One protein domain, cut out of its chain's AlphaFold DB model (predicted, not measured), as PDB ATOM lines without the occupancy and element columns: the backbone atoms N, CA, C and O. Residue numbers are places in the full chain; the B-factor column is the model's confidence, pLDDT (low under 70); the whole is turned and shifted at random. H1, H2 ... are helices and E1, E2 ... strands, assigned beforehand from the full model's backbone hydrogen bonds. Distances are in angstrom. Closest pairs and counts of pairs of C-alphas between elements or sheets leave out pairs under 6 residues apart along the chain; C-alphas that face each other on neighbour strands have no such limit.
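What this domain is: This is residues 47 to 202 of the 252 residues of the protein "Signal peptide" of Streptococcus lutetiensis (UniProt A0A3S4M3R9). Little of this domain is regular structure: two small sheets, partly face to face with strands crossed, form a sandwich, and loops with H1 and H3 extend it at one end. The printed part has 156 residues, 62 in named elements of mixed class, ordered H1 H2 E1 E2 E3 E4 E5 E6 E7 H3 E8; both sheets, E3-E2-E1-E8 and E4-E5-E6-E7, are antiparallel. It is compact, with radius of gyration of the C-alphas 15.3 A and spans 45 by 37 by 31 A.

Where its parts are: H1, residues 59 to 71, starts at C-alpha (112.779, 162.233, 112.591) and measures 18.4 A. H2 is 83 to 86, E1 96 to 99, E2 105 to 109, E3 112 to 114, E4 120 to 122, E5 133 to 139, E6 143 to 150 with 23.5 A, E7 175 to 179, H3 189 to 194, E8 198 to 201, ending at (122.356, 125.670, 118.966).

How they stand to each other: E1-E2-E3 and E4-E5-E6-E7 are meanders, successive antiparallel neighbours. In hairpin E1 and E2, N 98 and O 106 are 2.8 A apart; in hairpin E5 and E6, N 147 and O 135, 2.8 A. The sheets' strands stand at 74 degrees. H1 touches H3 at C-alphas Gly 65 and Thr 189, the closest, 5.1 A. H2 only grazes sheet E4-E5-E6-E7. H1 and H3 have every O i to N i+4 pair within hydrogen-bond range; H2 is too short for one.

The domain as a whole: The printed part has no cut; links H1 to H2 and E6 to E7 are long. No printed residue is under 70 in pLDDT.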
ATOM      1  N   ASP A  47     106.826 140.932 128.694       75.75
ATOM      2  CA  ASP A  47     106.526 141.795 127.555       75.75
ATOM      3  C   ASP A  47     105.897 141.034 126.381       75.75
ATOM      4  O   ASP A  47     105.045 141.591 125.705       75.75
ATOM      5  N   LEU A  48     106.223 139.752 126.169       84.56
ATOM      6  CA  LEU A  48     105.604 138.966 125.092       84.56
ATOM      7  C   LEU A  48     104.136 138.642 125.344       84.56
ATOM      8  O   LEU A  48     103.422 138.317 124.406       84.56
ATOM      9  N   PHE A  49     103.679 138.767 126.586       86.31
ATOM     10  CA  PHE A  49     102.308 138.487 127.011       86.31
ATOM     11  C   PHE A  49     101.481 139.757 127.243       86.31
ATOM     12  O   PHE A  49     100.324 139.693 127.641       86.31
ATOM     13  N   GLN A  50     102.066 140.932 126.992       85.94
ATOM     14  CA  GLN A  50     101.402 142.222 127.136       85.94
ATOM     15  C   GLN A  50     101.488 143.015 125.840       85.94
ATOM     16  O   GLN A  50     102.550 143.092 125.233       85.94
ATOM     17  N   LEU A  51     100.379 143.638 125.443       87.31
ATOM     18  CA  LEU A  51     100.368 144.498 124.269       87.31
ATOM     19  C   LEU A  51     101.375 145.651 124.469       87.31
ATOM     20  O   LEU A  51     101.225 146.421 125.425       87.31
ATOM     21  N   PRO A  52     102.404 145.782 123.613       87.88
ATOM     22  CA  PRO A  52     103.388 146.842 123.762       87.88
ATOM     23  C   PRO A  52     102.780 148.232 123.558       87.88
ATOM     24  O   PRO A  52     101.872 148.431 122.752       87.88
ATOM     25  N   ASN A  53     103.335 149.225 124.255       88.81
ATOM     26  CA  ASN A  53     102.977 150.623 124.040       88.81
ATOM     27  C   ASN A  53     103.761 151.188 122.852       88.81
ATOM     28  O   ASN A  53     104.982 151.355 122.930       88.81
ATOM     29  N   GLU A  54     103.065 151.527 121.769       92.31
ATOM     30  CA  GLU A  54     103.697 152.125 120.594       92.31
ATOM     31  C   GLU A  54     104.223 153.538 120.873       92.31
ATOM     32  O   GLU A  54     103.514 154.415 121.381       92.31
ATOM     33  N   LYS A  55     105.472 153.799 120.477       93.38
ATOM     34  CA  LYS A  55     106.053 155.140 120.505       93.38
ATOM     35  C   LYS A  55     105.726 155.902 119.227       93.38
ATOM     36  O   LYS A  55     105.703 155.355 118.119       93.38
ATOM     37  N   LYS A  56     105.531 157.215 119.394       94.81
ATOM     38  CA  LYS A  56     105.409 158.156 118.277       94.81
ATOM     39  C   LYS A  56     106.698 158.168 117.462       94.81
ATOM     40  O   LYS A  56     107.792 158.265 118.015       94.81
ATOM     41  N   ILE A  57     106.538 158.134 116.147       96.62
ATOM     42  CA  ILE A  57     107.644 158.208 115.198       96.62
ATOM     43  C   ILE A  57     108.188 159.640 115.196       96.62
ATOM     44  O   ILE A  57     107.430 160.611 115.178       96.62
ATOM     45  N   THR A  58     109.511 159.771 115.242       97.44
ATOM     46  CA  THR A  58     110.215 161.058 115.186       97.44
ATOM     47  C   THR A  58     111.294 161.003 114.113       97.44
ATOM     48  O   THR A  58     111.784 159.925 113.784       97.44
ATOM     49  N   ASN A  59     111.719 162.162 113.605       97.56
ATOM     50  CA  ASN A  59     112.779 162.233 112.591       97.56
ATOM     51  C   ASN A  59     114.093 161.589 113.057       97.56
ATOM     52  O   ASN A  59     114.819 161.028 112.241       97.56
ATOM     53  N   ASN A  60     114.388 161.641 114.361       97.75
ATOM     54  CA  ASN A  60     115.567 160.983 114.923       97.75
ATOM     55  C   ASN A  60     115.447 159.462 114.815       97.75
ATOM     56  O   ASN A  60     116.367 158.830 114.317       97.75
ATOM     57  N   LEU A  61     114.290 158.892 115.180       97.88
ATOM     58  CA  LEU A  61     114.055 157.453 115.043       97.88
ATOM     59  C   LEU A  61     114.177 156.997 113.587       97.88
ATOM     60  O   LEU A  61     114.814 155.985 113.332       97.88
ATOM     61  N   VAL A  62     113.616 157.754 112.638       98.00
ATOM     62  CA  VAL A  62     113.719 157.436 111.201       98.00
ATOM     63  C   VAL A  62     115.175 157.478 110.733       98.00
ATOM     64  O   VAL A  62     115.638 156.571 110.047       98.00
ATOM     65  N   LYS A  63     115.932 158.505 111.139       98.06
ATOM     66  CA  LYS A  63     117.362 158.611 110.821       98.06
ATOM     67  C   LYS A  63     118.160 157.437 111.398       98.06
ATOM     68  O   LYS A  63     119.001 156.879 110.697       98.06
ATOM     69  N   ASP A  64     117.896 157.064 112.646       97.81
ATOM     70  CA  ASP A  64     118.556 155.938 113.309       97.81
ATOM     71  C   ASP A  64     118.192 154.610 112.633       97.81
ATOM     72  O   ASP A  64     119.075 153.796 112.367       97.81
ATOM     73  N   GLY A  65     116.920 154.426 112.272       98.00
ATOM     74  CA  GLY A  65     116.440 153.267 111.526       98.00
ATOM     75  C   GLY A  65     117.145 153.110 110.184       98.00
ATOM     76  O   GLY A  65     117.683 152.041 109.903       98.00
ATOM     77  N   LYS A  66     117.259 154.198 109.413       97.94
ATOM     78  CA  LYS A  66     118.015 154.198 108.156       97.94
ATOM     79  C   LYS A  66     119.476 153.792 108.362       97.94
ATOM     80  O   LYS A  66     119.998 152.982 107.606       97.94
ATOM     81  N   ASN A  67     120.139 154.321 109.392       98.19
ATOM     82  CA  ASN A  67     121.531 153.962 109.679       98.19
ATOM     83  C   ASN A  67     121.680 152.471 110.018       98.19
ATOM     84  O   ASN A  67     122.652 151.843 109.596       98.19
ATOM     85  N   ILE A  68     120.733 151.893 110.765       98.31
ATOM     86  CA  ILE A  68     120.725 150.458 111.084       98.31
ATOM     87  C   ILE A  68     120.545 149.637 109.806       98.31
ATOM     88  O   ILE A  68     121.324 148.720 109.562       98.31
ATOM     89  N   VAL A  69     119.583 150.004 108.955       98.00
ATOM     90  CA  VAL A  69     119.361 149.352 107.657       98.00
ATOM     91  C   VAL A  69     120.630 149.415 106.802       98.00
ATOM     92  O   VAL A  69     121.090 148.378 106.333       98.00
ATOM     93  N   ASP A  70     121.243 150.587 106.645       97.50
ATOM     94  CA  ASP A  70     122.436 150.773 105.806       97.50
ATOM     95  C   ASP A  70     123.670 150.002 106.322       97.50
ATOM     96  O   ASP A  70     124.546 149.645 105.534       97.50
ATOM     97  N   SER A  71     123.766 149.759 107.636       97.06
ATOM     98  CA  SER A  71     124.931 149.122 108.276       97.06
ATOM     99  C   SER A  71     124.741 147.643 108.629       97.06
ATOM    100  O   SER A  71     125.693 146.993 109.081       97.06
ATOM    101  N   ARG A  72     123.535 147.094 108.421       96.62
ATOM    102  CA  ARG A  72     123.213 145.711 108.782       96.62
ATOM    103  C   ARG A  72     124.116 144.718 108.062       96.62
ATOM    104  O   ARG A  72     124.447 144.876 106.887       96.62
ATOM    105  N   GLN A  73     124.489 143.668 108.777       96.25
ATOM    106  CA  GLN A  73     125.156 142.525 108.173       96.25
ATOM    107  C   GLN A  73     124.097 141.570 107.633       96.25
ATOM    108  O   GLN A  73     123.087 141.331 108.290       96.25
ATOM    109  N   VAL A  74     124.338 141.054 106.430       97.81
ATOM    110  CA  VAL A  74     123.478 140.057 105.794       97.81
ATOM    111  C   VAL A  74     124.327 138.827 105.527       97.81
ATOM    112  O   VAL A  74     125.221 138.838 104.674       97.81
ATOM    113  N   SER A  75     124.061 137.782 106.292       97.56
ATOM    114  CA  SER A  75     124.690 136.480 106.158       97.56
ATOM    115  C   SER A  75     124.240 135.785 104.867       97.56
ATOM    116  O   SER A  75     123.404 136.272 104.105       97.56
ATOM    117  N   LYS A  76     124.845 134.637 104.573       96.44
ATOM    118  CA  LYS A  76     124.466 133.796 103.432       96.44
ATOM    119  C   LYS A  76     124.324 132.360 103.902       96.44
ATOM    120  O   LYS A  76     125.196 131.534 103.648       96.44
ATOM    121  N   GLU A  77     123.249 132.098 104.630       97.25
ATOM    122  CA  GLU A  77     122.886 130.761 105.090       97.25
ATOM    123  C   GLU A  77     121.754 130.208 104.215       97.25
ATOM    124  O   GLU A  77     120.989 130.957 103.601       97.25
ATOM    125  N   ALA A  78     121.675 128.884 104.113       97.25
ATOM    126  CA  ALA A  78     120.501 128.231 103.550       97.25
ATOM    127  C   ALA A  78     119.423 128.140 104.632       97.25
ATOM    128  O   ALA A  78     119.746 127.933 105.802       97.25
ATOM    129  N   SER A  79     118.156 128.273 104.244       98.06
ATOM    130  CA  SER A  79     117.061 128.048 105.184       98.06
ATOM    131  C   SER A  79     116.951 126.566 105.527       98.06
ATOM    132  O   SER A  79     117.121 125.702 104.664       98.06
ATOM    133  N   HIS A  80     116.651 126.290 106.789       96.75
ATOM    134  CA  HIS A  80     116.412 124.957 107.321       96.75
ATOM    135  C   HIS A  80     114.946 124.725 107.700       96.75
ATOM    136  O   HIS A  80     114.622 123.631 108.157       96.75
ATOM    137  N   PHE A  81     114.064 125.713 107.516       98.38
ATOM    138  CA  PHE A  81     112.638 125.537 107.769       98.38
ATOM    139  C   PHE A  81     112.004 124.559 106.777       98.38
ATOM    140  O   PHE A  81     112.165 124.684 105.563       98.38
ATOM    141  N   ASP A  82     111.211 123.631 107.309       98.50
ATOM    142  CA  ASP A  82     110.294 122.801 106.533       98.50
ATOM    143  C   ASP A  82     108.859 123.241 106.836       98.50
ATOM    144  O   ASP A  82     108.221 122.759 107.770       98.50
ATOM    145  N   PHE A  83     108.353 124.207 106.066       98.44
ATOM    146  CA  PHE A  83     107.014 124.762 106.282       98.44
ATOM    147  C   PHE A  83     105.894 123.729 106.112       98.44
ATOM    148  O   PHE A  83     104.857 123.851 106.760       98.44
ATOM    149  N   ALA A  84     106.092 122.712 105.269       98.38
ATOM    150  CA  ALA A  84     105.095 121.671 105.058       98.38
ATOM    151  C   ALA A  84     104.998 120.739 106.273       98.38
ATOM    152  O   ALA A  84     103.890 120.364 106.659       98.38
ATOM    153  N   ALA A  85     106.135 120.397 106.886       98.31
ATOM    154  CA  ALA A  85     106.185 119.643 108.138       98.31
ATOM    155  C   ALA A  85     105.599 120.455 109.307       98.31
ATOM    156  O   ALA A  85     104.747 119.958 110.044       98.31
ATOM    157  N   LEU A  86     105.955 121.741 109.406       98.50
ATOM    158  CA  LEU A  86     105.456 122.629 110.463       98.50
ATOM    159  C   LEU A  86     103.935 122.810 110.429       98.50
ATOM    160  O   LEU A  86     103.300 122.906 111.479       98.50
ATOM    161  N   ALA A  87     103.334 122.830 109.238       98.12
ATOM    162  CA  ALA A  87     101.882 122.901 109.074       98.12
ATOM    163  C   ALA A  87     101.152 121.601 109.471       98.12
ATOM    164  O   ALA A  87      99.928 121.584 109.553       98.12
ATOM    165  N   GLN A  88     101.894 120.513 109.697       97.69
ATOM    166  CA  GLN A  88     101.386 119.208 110.132       97.69
ATOM    167  C   GLN A  88     101.772 118.885 111.587       97.69
ATOM    168  O   GLN A  88     101.583 117.751 112.025       97.69
ATOM    169  N   GLY A  89     102.334 119.852 112.321       96.00
ATOM    170  CA  GLY A  89     102.757 119.673 113.713       96.00
ATOM    171  C   GLY A  89     104.098 118.954 113.890       96.00
ATOM    172  O   GLY A  89     104.443 118.577 115.007       96.00
ATOM    173  N   ASP A  90     104.874 118.765 112.817       97.56
ATOM    174  CA  ASP A  90     106.260 118.296 112.908       97.56
ATOM    175  C   ASP A  90     107.210 119.497 113.008       97.56
ATOM    176  O   ASP A  90     107.487 120.203 112.031       97.56
ATOM    177  N   PHE A  91     107.733 119.723 114.215       97.69
ATOM    178  CA  PHE A  91     108.606 120.850 114.535       97.69
ATOM    179  C   PHE A  91     110.098 120.510 114.439       97.69
ATOM    180  O   PHE A  91     110.944 121.293 114.881       97.69
ATOM    181  N   SER A  92     110.461 119.380 113.821       97.62
ATOM    182  CA  SER A  92     111.854 118.924 113.702       97.62
ATOM    183  C   SER A  92     112.783 119.973 113.081       97.62
ATOM    184  O   SER A  92     113.931 120.111 113.504       97.62
ATOM    185  N   SER A  93     112.291 120.762 112.121       98.06
ATOM    186  CA  SER A  93     113.068 121.839 111.488       98.06
ATOM    187  C   SER A  93     113.371 123.025 112.425       98.06
ATOM    188  O   SER A  93     114.366 123.728 112.227       98.06
ATOM    189  N   LEU A  94     112.589 123.219 113.496       97.62
ATOM    190  CA  LEU A  94     112.836 124.234 114.532       97.62
ATOM    191  C   LEU A  94     113.784 123.760 115.628       97.62
ATOM    192  O   LEU A  94     114.352 124.600 116.332       97.62
ATOM    193  N   ALA A  95     113.949 122.443 115.775       97.25
ATOM    194  CA  ALA A  95     114.573 121.836 116.938       97.25
ATOM    195  C   ALA A  95     115.937 122.465 117.268       97.25
ATOM    196  O   ALA A  95     116.823 122.574 116.411       97.25
ATOM    197  N   GLY A  96     116.101 122.889 118.520       97.25
ATOM    198  CA  GLY A  96     117.283 123.590 119.001       97.25
ATOM    199  C   GLY A  96     116.966 124.799 119.878       97.25
ATOM    200  O   GLY A  96     115.828 125.027 120.284       97.25
ATOM    201  N   THR A  97     117.999 125.589 120.158       97.50
ATOM    202  CA  THR A  97     117.909 126.822 120.945       97.50
ATOM    203  C   THR A  97     117.996 128.031 120.023       97.50
ATOM    204  O   THR A  97     118.942 128.166 119.240       97.50
ATOM    205  N   TRP A  98     117.037 128.935 120.168       97.94
ATOM    206  CA  TRP A  98     116.942 130.211 119.473       97.94
ATOM    207  C   TRP A  98     117.106 131.336 120.480       97.94
ATOM    208  O   TRP A  98     116.500 131.279 121.545       97.94
ATOM    209  N   GLN A  99     117.910 132.346 120.166       97.06
ATOM    210  CA  GLN A  99     118.225 133.435 121.086       97.06
ATOM    211  C   GLN A  99     118.113 134.797 120.402       97.06
ATOM    212  O   GLN A  99     118.527 134.948 119.251       97.06
ATOM    213  N   ASP A 100     117.569 135.778 121.121       96.94
ATOM    214  CA  ASP A 100     117.561 137.180 120.702       96.94
ATOM    215  C   ASP A 100     118.787 137.951 121.224       96.94
ATOM    216  O   ASP A 100     119.552 137.465 122.060       96.94
ATOM    217  N   ALA A 101     118.991 139.187 120.765       96.19
ATOM    218  CA  ALA A 101     120.163 139.971 121.175       96.19
ATOM    219  C   ALA A 101     120.140 140.375 122.663       96.19
ATOM    220  O   ALA A 101     121.168 140.772 123.214       96.19
ATOM    221  N   ASN A 102     118.984 140.278 123.321       93.19
ATOM    222  CA  ASN A 102     118.838 140.551 124.748       93.19
ATOM    223  C   ASN A 102     119.145 139.310 125.618       93.19
ATOM    224  O   ASN A 102     119.160 139.412 126.847       93.19
ATOM    225  N   GLY A 103     119.420 138.155 125.000       92.56
ATOM    226  CA  GLY A 103     119.801 136.911 125.666       92.56
ATOM    227  C   GLY A 103     118.627 136.018 126.070       92.56
ATOM    228  O   GLY A 103     118.845 135.023 126.764       92.56
ATOM    229  N   PHE A 104     117.400 136.337 125.654       92.00
ATOM    230  CA  PHE A 104     116.247 135.468 125.878       92.00
ATOM    231  C   PHE A 104     116.260 134.312 124.895       92.00
ATOM    232  O   PHE A 104     116.640 134.487 123.739       92.00
ATOM    233  N   THR A 105     115.811 133.145 125.350       93.06
ATOM    234  CA  THR A 105     115.854 131.921 124.558       93.06
ATOM    235  C   THR A 105     114.491 131.268 124.420       93.06
ATOM    236  O   THR A 105     113.737 131.182 125.390       93.06
ATOM    237  N   PHE A 106     114.228 130.740 123.230       92.94
ATOM    238  CA  PHE A 106     113.258 129.675 123.024       92.94
ATOM    239  C   PHE A 106     113.999 128.377 122.735       92.94
ATOM    240  O   PHE A 106     114.965 128.360 121.973       92.94
ATOM    241  N   GLU A 107     113.531 127.293 123.336       95.31
ATOM    242  CA  GLU A 107     113.960 125.945 122.997       95.31
ATOM    243  C   GLU A 107     112.804 125.243 122.288       95.31
ATOM    244  O   GLU A 107     111.653 125.358 122.710       95.31
ATOM    245  N   PHE A 108     113.111 124.534 121.208       96.56
ATOM    246  CA  PHE A 108     112.152 123.705 120.487       96.56
ATOM    247  C   PHE A 108     112.678 122.275 120.406       96.56
ATOM    248  O   PHE A 108     113.863 122.063 120.133       96.56
ATOM    249  N   SER A 109     111.794 121.312 120.627       95.50
ATOM    250  CA  SER A 109     111.980 119.903 120.296       95.50
ATOM    251  C   SER A 109     111.174 119.575 119.027       95.50
ATOM    252  O   SER A 109     110.410 120.424 118.555       95.50
ATOM    253  N   PRO A 110     111.322 118.374 118.443       95.62
ATOM    254  CA  PRO A 110     110.461 117.919 117.349       95.62
ATOM    255  C   PRO A 110     108.959 117.991 117.663       95.62
ATOM    256  O   PRO A 110     108.153 118.167 116.757       95.62
ATOM    257  N   GLU A 111     108.592 117.919 118.943       92.25
ATOM    258  CA  GLU A 111     107.217 117.990 119.448       92.25
ATOM    259  C   GLU A 111     106.729 119.432 119.702       92.25
ATOM    260  O   GLU A 111     105.577 119.636 120.083       92.25
ATOM    261  N   GLY A 112     107.581 120.444 119.504       93.75
ATOM    262  CA  GLY A 112     107.213 121.858 119.590       93.75
ATOM    263  C   GLY A 112     108.015 122.643 120.622       93.75
ATOM    264  O   GLY A 112     109.202 122.410 120.833       93.75
ATOM    265  N   ILE A 113     107.391 123.652 121.234       94.00
ATOM    266  CA  ILE A 113     108.066 124.538 122.192       94.00
ATOM    267  C   ILE A 113     108.379 123.804 123.505       94.00
ATOM    268  O   ILE A 113     107.489 123.309 124.197       94.00
ATOM    269  N   VAL A 114     109.652 123.790 123.897       92.12
ATOM    270  CA  VAL A 114     110.080 123.299 125.207       92.12
ATOM    271  C   VAL A 114     109.774 124.384 126.231       92.12
ATOM    272  O   VAL A 114     110.304 125.495 126.175       92.12
ATOM    273  N   SER A 115     108.892 124.071 127.179       85.06
ATOM    274  CA  SER A 115     108.496 125.006 128.225       85.06
ATOM    275  C   SER A 115     108.533 124.361 129.601       85.06
ATOM    276  O   SER A 115     108.091 123.229 129.800       85.06
ATOM    277  N   GLU A 116     109.043 125.111 130.579       75.94
ATOM    278  CA  GLU A 116     109.073 124.672 131.969       75.94
ATOM    279  C   GLU A 116     107.641 124.368 132.441       75.94
ATOM    280  O   GLU A 116     106.765 125.240 132.421       75.94
ATOM    281  N   ASN A 117     107.407 123.122 132.865       75.19
ATOM    282  CA  ASN A 117     106.105 122.610 133.304       75.19
ATOM    283  C   ASN A 117     104.987 122.677 132.240       75.19
ATOM    284  O   ASN A 117     103.815 122.761 132.609       75.19
ATOM    285  N   GLY A 118     105.316 122.690 130.942       73.06
ATOM    286  CA  GLY A 118     104.310 122.697 129.869       73.06
ATOM    287  C   GLY A 118     103.456 123.971 129.828       73.06
ATOM    288  O   GLY A 118     102.303 123.945 129.399       73.06
ATOM    289  N   ARG A 119     103.983 125.093 130.338       83.12
ATOM    290  CA  ARG A 119     103.231 126.356 130.441       83.12
ATOM    291  C   ARG A 119     102.939 127.000 129.094       83.12
ATOM    292  O   ARG A 119     101.977 127.763 129.024       83.12
ATOM    293  N   LEU A 120     103.770 126.742 128.086       90.06
ATOM    294  CA  LEU A 120     103.584 127.242 126.729       90.06
ATOM    295  C   LEU A 120     103.218 126.091 125.804       90.06
ATOM    296  O   LEU A 120     103.800 125.013 125.890       90.06
ATOM    297  N   THR A 121     102.284 126.364 124.904       92.06
ATOM    298  CA  THR A 121     101.932 125.485 123.790       92.06
ATOM    299  C   THR A 121     102.112 126.247 122.488       92.06
ATOM    300  O   THR A 121     101.948 127.469 122.453       92.06
ATOM    301  N   LEU A 122     102.476 125.521 121.439       96.00
ATOM    302  CA  LEU A 122     102.687 126.036 120.095       96.00
ATOM    303  C   LEU A 122     101.645 125.391 119.184       96.00
ATOM    304  O   LEU A 122     101.476 124.175 119.232       96.00
ATOM    305  N   SER A 123     100.937 126.189 118.389       97.56
ATOM    306  CA  SER A 123     100.090 125.649 117.326       97.56
ATOM    307  C   SER A 123     100.927 125.196 116.135       97.56
ATOM    308  O   SER A 123     102.003 125.745 115.875       97.56
ATOM    309  N   ASP A 124     100.354 124.309 115.330       98.25
ATOM    310  CA  ASP A 124     100.829 124.060 113.971       98.25
ATOM    311  C   ASP A 124     100.927 125.378 113.191       98.25
ATOM    312  O   ASP A 124     100.258 126.377 113.507       98.25
ATOM    313  N   LEU A 125     101.797 125.379 112.187       98.50
ATOM    314  CA  LEU A 125     101.999 126.536 111.334       98.50
ATOM    315  C   LEU A 125     100.778 126.775 110.450       98.50
ATOM    316  O   LEU A 125     100.258 125.872 109.796       98.50
ATOM    317  N   ALA A 126     100.366 128.031 110.386       98.38
ATOM    318  CA  ALA A 126      99.355 128.533 109.477       98.38
ATOM    319  C   ALA A 126      99.895 129.753 108.722       98.38
ATOM    320  O   ALA A 126     100.967 130.276 109.024       98.38
ATOM    321  N   TYR A 127      99.132 130.216 107.738       98.12
ATOM    322  CA  TYR A 127      99.397 131.470 107.045       98.12
ATOM    323  C   TYR A 127      98.330 132.490 107.428       98.12
ATOM    324  O   TYR A 127      97.146 132.146 107.495       98.12
ATOM    325  N   ASP A 128      98.743 133.725 107.703       96.12
ATOM    326  CA  ASP A 128      97.808 134.818 107.963       96.12
ATOM    327  C   ASP A 128      97.121 135.322 106.676       96.12
ATOM    328  O   ASP A 128      97.316 134.791 105.578       96.12
ATOM    329  N   ASP A 129      96.286 136.356 106.799       95.06
ATOM    330  CA  ASP A 129      95.549 136.949 105.677       95.06
ATOM    331  C   ASP A 129      96.453 137.609 104.621       95.06
ATOM    332  O   ASP A 129      96.011 137.861 103.497       95.06
ATOM    333  N   LYS A 130      97.723 137.853 104.958       95.31
ATOM    334  CA  LYS A 130      98.757 138.390 104.069       95.31
ATOM    335  C   LYS A 130      99.703 137.313 103.540       95.31
ATOM    336  O   LYS A 130     100.576 137.627 102.729       95.31
ATOM    337  N   GLY A 131      99.502 136.056 103.932       96.88
ATOM    338  CA  GLY A 131     100.321 134.924 103.515       96.88
ATOM    339  C   GLY A 131     101.628 134.783 104.296       96.88
ATOM    340  O   GLY A 131     102.545 134.117 103.815       96.88
ATOM    341  N   GLU A 132     101.745 135.397 105.473       97.94
ATOM    342  CA  GLU A 132     102.917 135.277 106.337       97.94
ATOM    343  C   GLU A 132     102.793 134.027 107.213       97.94
ATOM    344  O   GLU A 132     101.731 133.728 107.761       97.94
ATOM    345  N   ALA A 133     103.880 133.258 107.311       98.44
ATOM    346  CA  ALA A 133     103.913 132.012 108.061       98.44
ATOM    347  C   ALA A 133     103.962 132.299 109.568       98.44
ATOM    348  O   ALA A 133     104.904 132.941 110.050       98.44
ATOM    349  N   ILE A 134     102.972 131.796 110.305       98.38
ATOM    350  CA  ILE A 134     102.792 132.064 111.730       98.38
ATOM    351  C   ILE A 134     102.369 130.826 112.523       98.38
ATOM    352  O   ILE A 134     101.666 129.953 112.025       98.38
ATOM    353  N   SER A 135     102.718 130.817 113.805       98.25
ATOM    354  CA  SER A 135     102.115 129.951 114.820       98.25
ATOM    355  C   SER A 135     101.633 130.796 115.991       98.25
ATOM    356  O   SER A 135     102.187 131.856 116.295       98.25
ATOM    357  N   GLN A 136     100.603 130.319 116.679       96.81
ATOM    358  CA  GLN A 136     100.154 130.899 117.937       96.81
ATOM    359  C   GLN A 136     100.903 130.231 119.084       96.81
ATOM    360  O   GLN A 136     100.915 129.005 119.199       96.81
ATOM    361  N   VAL A 137     101.500 131.038 119.957       94.94
ATOM    362  CA  VAL A 137     102.037 130.561 121.230       94.94
ATOM    363  C   VAL A 137     101.082 130.983 122.328       94.94
ATOM    364  O   VAL A 137     100.869 132.175 122.546       94.94
ATOM    365  N   SER A 138     100.513 130.011 123.036       91.69
ATOM    366  CA  SER A 138      99.587 130.275 124.136       91.69
ATOM    367  C   SER A 138     100.180 129.866 125.482       91.69
ATOM    368  O   SER A 138     100.860 128.847 125.606       91.69
ATOM    369  N   SER A 139      99.924 130.686 126.498       87.25
ATOM    370  CA  SER A 139     100.221 130.429 127.903       87.25
ATOM    371  C   SER A 139      98.925 130.143 128.647       87.25
ATOM    372  O   SER A 139      97.957 130.895 128.538       87.25
ATOM    373  N   GLN A 140      98.928 129.116 129.499       77.44
ATOM    374  CA  GLN A 140      97.764 128.759 130.324       77.44
ATOM    375  C   GLN A 140      97.292 129.887 131.268       77.44
ATOM    376  O   GLN A 140      96.199 129.804 131.824       77.44
ATOM    377  N   ARG A 141      98.123 130.912 131.519       78.25
ATOM    378  CA  ARG A 141      97.831 131.989 132.486       78.25
ATOM    379  C   ARG A 141      97.955 133.399 131.925       78.25
ATOM    380  O   ARG A 141      97.281 134.292 132.423       78.25
ATOM    381  N   ASP A 142      98.815 133.591 130.931       78.44
ATOM    382  CA  ASP A 142      99.321 134.917 130.570       78.44
ATOM    383  C   ASP A 142      98.879 135.353 129.156       78.44
ATOM    384  O   ASP A 142      99.426 136.295 128.603       78.44
ATOM    385  N   GLY A 143      97.894 134.687 128.541       85.50
ATOM    386  CA  GLY A 143      97.486 134.980 127.161       85.50
ATOM    387  C   GLY A 143      98.441 134.363 126.136       85.50
ATOM    388  O   GLY A 143      98.968 133.279 126.368       85.50
ATOM    389  N   GLY A 144      98.656 135.014 124.994       91.00
ATOM    390  CA  GLY A 144      99.487 134.466 123.922       91.00
ATOM    391  C   GLY A 144     100.093 135.526 123.013       91.00
ATOM    392  O   GLY A 144      99.786 136.711 123.125       91.00
ATOM    393  N   PHE A 145     100.963 135.080 122.117       94.31
ATOM    394  CA  PHE A 145     101.602 135.909 121.103       94.31
ATOM    395  C   PHE A 145     101.747 135.142 119.794       94.31
ATOM    396  O   PHE A 145     101.670 133.913 119.759       94.31
ATOM    397  N   ILE A 146     101.987 135.886 118.721       96.31
ATOM    398  CA  ILE A 146     102.227 135.326 117.397       96.31
ATOM    399  C   ILE A 146     103.727 135.099 117.242       96.31
ATOM    400  O   ILE A 146     104.525 135.990 117.542       96.31
ATOM    401  N   LEU A 147     104.097 133.912 116.770       97.81
ATOM    402  CA  LEU A 147     105.440 133.557 116.338       97.81
ATOM    403  C   LEU A 147     105.480 133.578 114.809       97.81
ATOM    404  O   LEU A 147     104.814 132.770 114.173       97.81
ATOM    405  N   TYR A 148     106.252 134.495 114.236       98.56
ATOM    406  CA  TYR A 148     106.489 134.594 112.799       98.56
ATOM    407  C   TYR A 148     107.746 133.827 112.401       98.56
ATOM    408  O   TYR A 148     108.752 133.859 113.119       98.56
ATOM    409  N   TYR A 149     107.699 133.230 111.212       98.69
ATOM    410  CA  TYR A 149     108.809 132.508 110.600       98.69
ATOM    411  C   TYR A 149     109.290 133.233 109.345       98.69
ATOM    412  O   TYR A 149     108.541 133.385 108.381       98.69
ATOM    413  N   TYR A 150     110.567 133.619 109.316       98.56
ATOM    414  CA  TYR A 150     111.184 134.209 108.130       98.56
ATOM    415  C   TYR A 150     112.405 133.401 107.711       98.56
ATOM    416  O   TYR A 150     113.445 133.439 108.371       98.56
ATOM    417  N   ALA A 151     112.262 132.668 106.607       98.44
ATOM    418  CA  ALA A 151     113.335 131.875 106.020       98.44
ATOM    419  C   ALA A 151     114.538 132.745 105.620       98.44
ATOM    420  O   ALA A 151     114.381 133.903 105.209       98.44
ATOM    421  N   ALA A 152     115.737 132.171 105.699       98.62
ATOM    422  CA  ALA A 152     116.950 132.771 105.165       98.62
ATOM    423  C   ALA A 152     116.758 133.167 103.689       98.62
ATOM    424  O   ALA A 152     116.271 132.389 102.870       98.62
ATOM    425  N   GLY A 153     117.144 134.396 103.358       98.06
ATOM    426  CA  GLY A 153     116.979 135.014 102.044       98.06
ATOM    427  C   GLY A 153     115.693 135.827 101.867       98.06
ATOM    428  O   GLY A 153     115.649 136.669 100.968       98.06
ATOM    429  N   ASN A 154     114.680 135.657 102.725       97.94
ATOM    430  CA  ASN A 154     113.383 136.325 102.569       97.94
ATOM    431  C   ASN A 154     113.284 137.550 103.474       97.94
ATOM    432  O   ASN A 154     113.337 137.417 104.688       97.94
ATOM    433  N   GLN A 155     113.098 138.750 102.935       98.12
ATOM    434  CA  GLN A 155     112.908 139.932 103.783       98.12
ATOM    435  C   GLN A 155     111.533 139.937 104.453       98.12
ATOM    436  O   GLN A 155     110.540 139.521 103.858       98.12
ATOM    437  N   ILE A 156     111.486 140.467 105.673       98.38
ATOM    438  CA  ILE A 156     110.235 140.824 106.337       98.38
ATOM    439  C   ILE A 156     109.570 141.940 105.527       98.38
ATOM    440  O   ILE A 156     110.248 142.908 105.157       98.38
ATOM    441  N   PRO A 157     108.263 141.845 105.241       97.56
ATOM    442  CA  PRO A 157     107.595 142.857 104.450       97.56
ATOM    443  C   PRO A 157     107.666 144.265 105.042       97.56
ATOM    444  O   PRO A 157     107.498 144.480 106.243       97.56
ATOM    445  N   TYR A 158     107.843 145.257 104.167       96.56
ATOM    446  CA  TYR A 158     108.034 146.649 104.577       96.56
ATOM    447  C   TYR A 158     106.851 147.218 105.380       96.56
ATOM    448  O   TYR A 158     107.039 148.126 106.184       96.56
ATOM    449  N   TRP A 159     105.635 146.685 105.197       96.06
ATOM    450  CA  TRP A 159     104.431 147.158 105.893       96.06
ATOM    451  C   TRP A 159     104.449 146.917 107.405       96.06
ATOM    452  O   TRP A 159     103.622 147.490 108.113       96.06
ATOM    453  N   HIS A 160     105.382 146.110 107.908       97.44
ATOM    454  CA  HIS A 160     105.621 145.966 109.340       97.44
ATOM    455  C   HIS A 160     106.444 147.106 109.952       97.44
ATOM    456  O   HIS A 160     106.482 147.229 111.180       97.44
ATOM    457  N   PHE A 161     107.085 147.940 109.127       97.44
ATOM    458  CA  PHE A 161     108.035 148.955 109.568       97.44
ATOM    459  C   PHE A 161     107.540 150.361 109.251       97.44
ATOM    460  O   PHE A 161     107.401 150.751 108.092       97.44
ATOM    461  N   SER A 162     107.347 151.160 110.298       96.06
ATOM    462  CA  SER A 162     107.005 152.581 110.158       96.06
ATOM    463  C   SER A 162     108.194 153.506 110.445       96.06
ATOM    464  O   SER A 162     108.088 154.716 110.249       96.06
ATOM    465  N   ILE A 163     109.316 152.960 110.931       97.38
ATOM    466  CA  ILE A 163     110.568 153.677 111.206       97.38
ATOM    467  C   ILE A 163     111.650 153.286 110.195       97.38
ATOM    468  O   ILE A 163     112.283 154.172 109.625       97.38
ATOM    469  N   ALA A 164     111.885 151.982 110.012       92.88
ATOM    470  CA  ALA A 164     113.025 151.473 109.245       92.88
ATOM    471  C   ALA A 164     112.797 151.393 107.730       92.88
ATOM    472  O   ALA A 164     113.769 151.162 107.034       92.88
ATOM    473  N   ASP A 165     111.553 151.532 107.250       90.62
ATOM    474  CA  ASP A 165     111.096 151.415 105.846       90.62
ATOM    475  C   ASP A 165     111.400 150.101 105.090       90.62
ATOM    476  O   ASP A 165     110.844 149.858 104.020       90.62
ATOM    477  N   SER A 166     112.223 149.223 105.657       96.50
ATOM    478  CA  SER A 166     112.604 147.915 105.128       96.50
ATOM    479  C   SER A 166     113.110 147.018 106.259       96.50
ATOM    480  O   SER A 166     113.289 147.485 107.382       96.50
ATOM    481  N   ASP A 167     113.339 145.734 105.972       98.38
ATOM    482  CA  ASP A 167     113.841 144.762 106.947       98.38
ATOM    483  C   ASP A 167     115.268 145.118 107.433       98.38
ATOM    484  O   ASP A 167     116.235 144.983 106.667       98.38
ATOM    485  N   PRO A 168     115.429 145.546 108.703       98.19
ATOM    486  CA  PRO A 168     116.717 145.945 109.264       98.19
ATOM    487  C   PRO A 168     117.509 144.759 109.845       98.19
ATOM    488  O   PRO A 168     118.609 144.960 110.357       98.19
ATOM    489  N   SER A 169     116.953 143.543 109.827       98.31
ATOM    490  CA  SER A 169     117.575 142.351 110.409       98.31
ATOM    491  C   SER A 169     118.545 141.656 109.444       98.31
ATOM    492  O   SER A 169     118.630 141.988 108.257       98.31
ATOM    493  N   ASP A 170     119.285 140.669 109.958       98.31
ATOM    494  CA  ASP A 170     120.087 139.768 109.134       98.31
ATOM    495  C   ASP A 170     119.164 138.763 108.437       98.31
ATOM    496  O   ASP A 170     118.967 137.632 108.885       98.31
ATOM    497  N   TYR A 171     118.581 139.188 107.316       98.25
ATOM    498  CA  TYR A 171     117.699 138.335 106.525       98.25
ATOM    499  C   TYR A 171     118.415 137.209 105.783       98.25
ATOM    500  O   TYR A 171     117.767 136.393 105.139       98.25
ATOM    501  N   GLY A 172     119.738 137.125 105.900       98.50
ATOM    502  CA  GLY A 172     120.543 136.020 105.402       98.50
ATOM    503  C   GLY A 172     120.430 134.736 106.218       98.50
ATOM    504  O   GLY A 172     121.082 133.756 105.864       98.50
ATOM    505  N   ARG A 173     119.651 134.754 107.305       98.12
ATOM    506  CA  ARG A 173     119.474 133.662 108.267       98.12
ATOM    507  C   ARG A 173     117.995 133.411 108.520       98.12
ATOM    508  O   ARG A 173     117.163 134.317 108.382       98.12
ATOM    509  N   ASP A 174     117.686 132.195 108.954       98.75
ATOM    510  CA  ASP A 174     116.370 131.892 109.501       98.75
ATOM    511  C   ASP A 174     116.141 132.722 110.765       98.75
ATOM    512  O   ASP A 174     117.015 132.833 111.633       98.75
ATOM    513  N   ARG A 175     114.955 133.319 110.857       98.69
ATOM    514  CA  ARG A 175     114.568 134.196 111.958       98.69
ATOM    515  C   ARG A 175     113.214 133.802 112.496       98.69
ATOM    516  O   ARG A 175     112.283 133.525 111.738       98.69
ATOM    517  N   LEU A 176     113.122 133.871 113.813       98.62
ATOM    518  CA  LEU A 176     111.863 133.866 114.530       98.62
ATOM    519  C   LEU A 176     111.622 135.259 115.109       98.62
ATOM    520  O   LEU A 176     112.537 135.896 115.639       98.62
ATOM    521  N   PHE A 177     110.385 135.732 115.020       97.75
ATOM    522  CA  PHE A 177     109.980 136.997 115.622       97.75
ATOM    523  C   PHE A 177     108.677 136.824 116.385       97.75
ATOM    524  O   PHE A 177     107.759 136.163 115.908       97.75
ATOM    525  N   THR A 178     108.593 137.423 117.567       95.50
ATOM    526  CA  THR A 178     107.413 137.329 118.421       95.50
ATOM    527  C   THR A 178     106.799 138.698 118.643       95.50
ATOM    528  O   THR A 178     107.495 139.673 118.925       95.50
ATOM    529  N   THR A 179     105.479 138.788 118.511       94.38
ATOM    530  CA  THR A 179     104.756 140.053 118.681       94.38
ATOM    531  C   THR A 179     103.276 139.819 118.971       94.38
ATOM    532  O   THR A 179     102.731 138.739 118.747       94.38
ATOM    533  N   GLN A 180     102.620 140.869 119.454       91.44
ATOM    534  CA  GLN A 180     101.160 140.995 119.521       91.44
ATOM    535  C   GLN A 180     100.635 142.134 118.627       91.44
ATOM    536  O   GLN A 180      99.437 142.395 118.590       91.44
ATOM    537  N   LEU A 181     101.529 142.835 117.926       90.88
ATOM    538  CA  LEU A 181     101.236 143.994 117.088       90.88
ATOM    539  C   LEU A 181     101.578 143.716 115.630       90.88
ATOM    540  O   LEU A 181     102.556 143.033 115.327       90.88
ATOM    541  N   SER A 182     100.832 144.358 114.731       90.75
ATOM    542  CA  SER A 182     101.143 144.370 113.300       90.75
ATOM    543  C   SER A 182     102.322 145.282 112.953       90.75
ATOM    544  O   SER A 182     102.916 145.108 111.900       90.75
ATOM    545  N   ARG A 183     102.685 146.252 113.802       94.38
ATOM    546  CA  ARG A 183     103.893 147.070 113.622       94.38
ATOM    547  C   ARG A 183     105.025 146.520 114.480       94.38
ATOM    548  O   ARG A 183     104.887 146.421 115.698       94.38
ATOM    549  N   PHE A 184     106.149 146.192 113.854       96.56
ATOM    550  CA  PHE A 184     107.248 145.482 114.510       96.56
ATOM    551  C   PHE A 184     108.265 146.419 115.167       96.56
ATOM    552  O   PHE A 184     108.809 146.095 116.219       96.56
ATOM    553  N   ASP A 185     108.482 147.606 114.600       96.62
ATOM    554  CA  ASP A 185     109.361 148.650 115.142       96.62
ATOM    555  C   ASP A 185     108.596 149.651 116.025       96.62
ATOM    556  O   ASP A 185     108.727 150.874 115.901       96.62
ATOM    557  N   TYR A 186     107.752 149.130 116.920       94.81
ATOM    558  CA  TYR A 186     106.822 149.935 117.714       94.81
ATOM    559  C   TYR A 186     107.526 150.923 118.658       94.81
ATOM    560  O   TYR A 186     106.991 151.999 118.926       94.81
ATOM    561  N   GLU A 187     108.726 150.594 119.144       95.19
ATOM    562  CA  GLU A 187     109.536 151.472 119.994       95.19
ATOM    563  C   GLU A 187     110.682 152.137 119.221       95.19
ATOM    564  O   GLU A 187     110.887 153.348 119.333       95.19
ATOM    565  N   SER A 188     111.451 151.345 118.476       97.25
ATOM    566  CA  SER A 188     112.564 151.785 117.630       97.25
ATOM    567  C   SER A 188     112.990 150.645 116.701       97.25
ATOM    568  O   SER A 188     112.746 149.477 117.001       97.25
ATOM    569  N   THR A 189     113.711 150.957 115.625       98.25
ATOM    570  CA  THR A 189     114.341 149.931 114.776       98.25
ATOM    571  C   THR A 189     115.311 149.047 115.568       98.25
ATOM    572  O   THR A 189     115.353 147.840 115.355       98.25
ATOM    573  N   GLN A 190     116.049 149.612 116.532       97.94
ATOM    574  CA  GLN A 190     116.964 148.834 117.374       97.94
ATOM    575  C   GLN A 190     116.219 147.861 118.293       97.94
ATOM    576  O   GLN A 190     116.676 146.737 118.486       97.94
ATOM    577  N   GLN A 191     115.074 148.271 118.850       96.50
ATOM    578  CA  GLN A 191     114.238 147.378 119.654       96.50
ATOM    579  C   GLN A 191     113.793 146.176 118.821       96.50
ATOM    580  O   GLN A 191     113.920 145.045 119.289       96.50
ATOM    581  N   PHE A 192     113.344 146.409 117.587       97.56
ATOM    582  CA  PHE A 192     112.999 145.331 116.669       97.56
ATOM    583  C   PHE A 192     114.193 144.399 116.409       97.56
ATOM    584  O   PHE A 192     114.090 143.203 116.670       97.56
ATOM    585  N   VAL A 193     115.344 144.938 115.981       98.12
ATOM    586  CA  VAL A 193     116.545 144.133 115.679       98.12
ATOM    587  C   VAL A 193     116.973 143.295 116.882       98.12
ATOM    588  O   VAL A 193     117.317 142.125 116.725       98.12
ATOM    589  N   ASN A 194     116.897 143.856 118.090       97.19
ATOM    590  CA  ASN A 194     117.264 143.140 119.307       97.19
ATOM    591  C   ASN A 194     116.285 142.024 119.684       97.19
ATOM    592  O   ASN A 194     116.654 141.146 120.458       97.19
ATOM    593  N   SER A 195     115.055 142.076 119.171       96.19
ATOM    594  CA  SER A 195     113.971 141.144 119.496       96.19
ATOM    595  C   SER A 195     113.861 139.978 118.509       96.19
ATOM    596  O   SER A 195     113.014 139.108 118.700       96.19
ATOM    597  N   ILE A 196     114.687 139.954 117.458       97.88
ATOM    598  CA  ILE A 196     114.750 138.847 116.501       97.88
ATOM    599  C   ILE A 196     115.548 137.698 117.100       97.88
ATOM    600  O   ILE A 196     116.677 137.883 117.555       97.88
ATOM    601  N   PHE A 197     114.971 136.504 117.047       98.31
ATOM    602  CA  PHE A 197     115.614 135.281 117.491       98.31
ATOM    603  C   PHE A 197     116.309 134.600 116.316       98.31
ATOM    604  O   PHE A 197     115.696 134.331 115.280       98.31
ATOM    605  N   TYR A 198     117.574 134.252 116.521       98.44
ATOM    606  CA  TYR A 198     118.346 133.418 115.608       98.44
ATOM    607  C   TYR A 198     118.702 132.102 116.286       98.44
ATOM    608  O   TYR A 198     118.912 132.053 117.501       98.44
ATOM    609  N   LYS A 199     118.831 131.032 115.502       98.00
ATOM    610  CA  LYS A 199     119.301 129.750 116.025       98.00
ATOM    611  C   LYS A 199     120.749 129.885 116.507       98.00
ATOM    612  O   LYS A 199     121.610 130.380 115.778       98.00
ATOM    613  N   VAL A 200     121.010 129.451 117.739       97.38
ATOM    614  CA  VAL A 200     122.346 129.470 118.369       97.38
ATOM    615  C   VAL A 200     122.863 128.073 118.705       97.38
ATOM    616  O   VAL A 200     124.054 127.900 118.951       97.38
ATOM    617  N   SER A 201     121.990 127.064 118.711       96.81
ATOM    618  CA  SER A 201     122.356 125.670 118.966       96.81
ATOM    619  C   SER A 201     121.312 124.715 118.390       96.81
ATOM    620  O   SER A 201     120.131 125.045 118.341       96.81
ATOM    621  N   ASN A 202     121.732 123.507 118.009       95.56
ATOM    622  CA  ASN A 202     120.819 122.403 117.680       95.56
ATOM    623  C   ASN A 202     120.363 121.622 118.923       95.56
ATOM    624  O   ASN A 202     119.538 120.720 118.816       95.56
TER     625      ASN A 202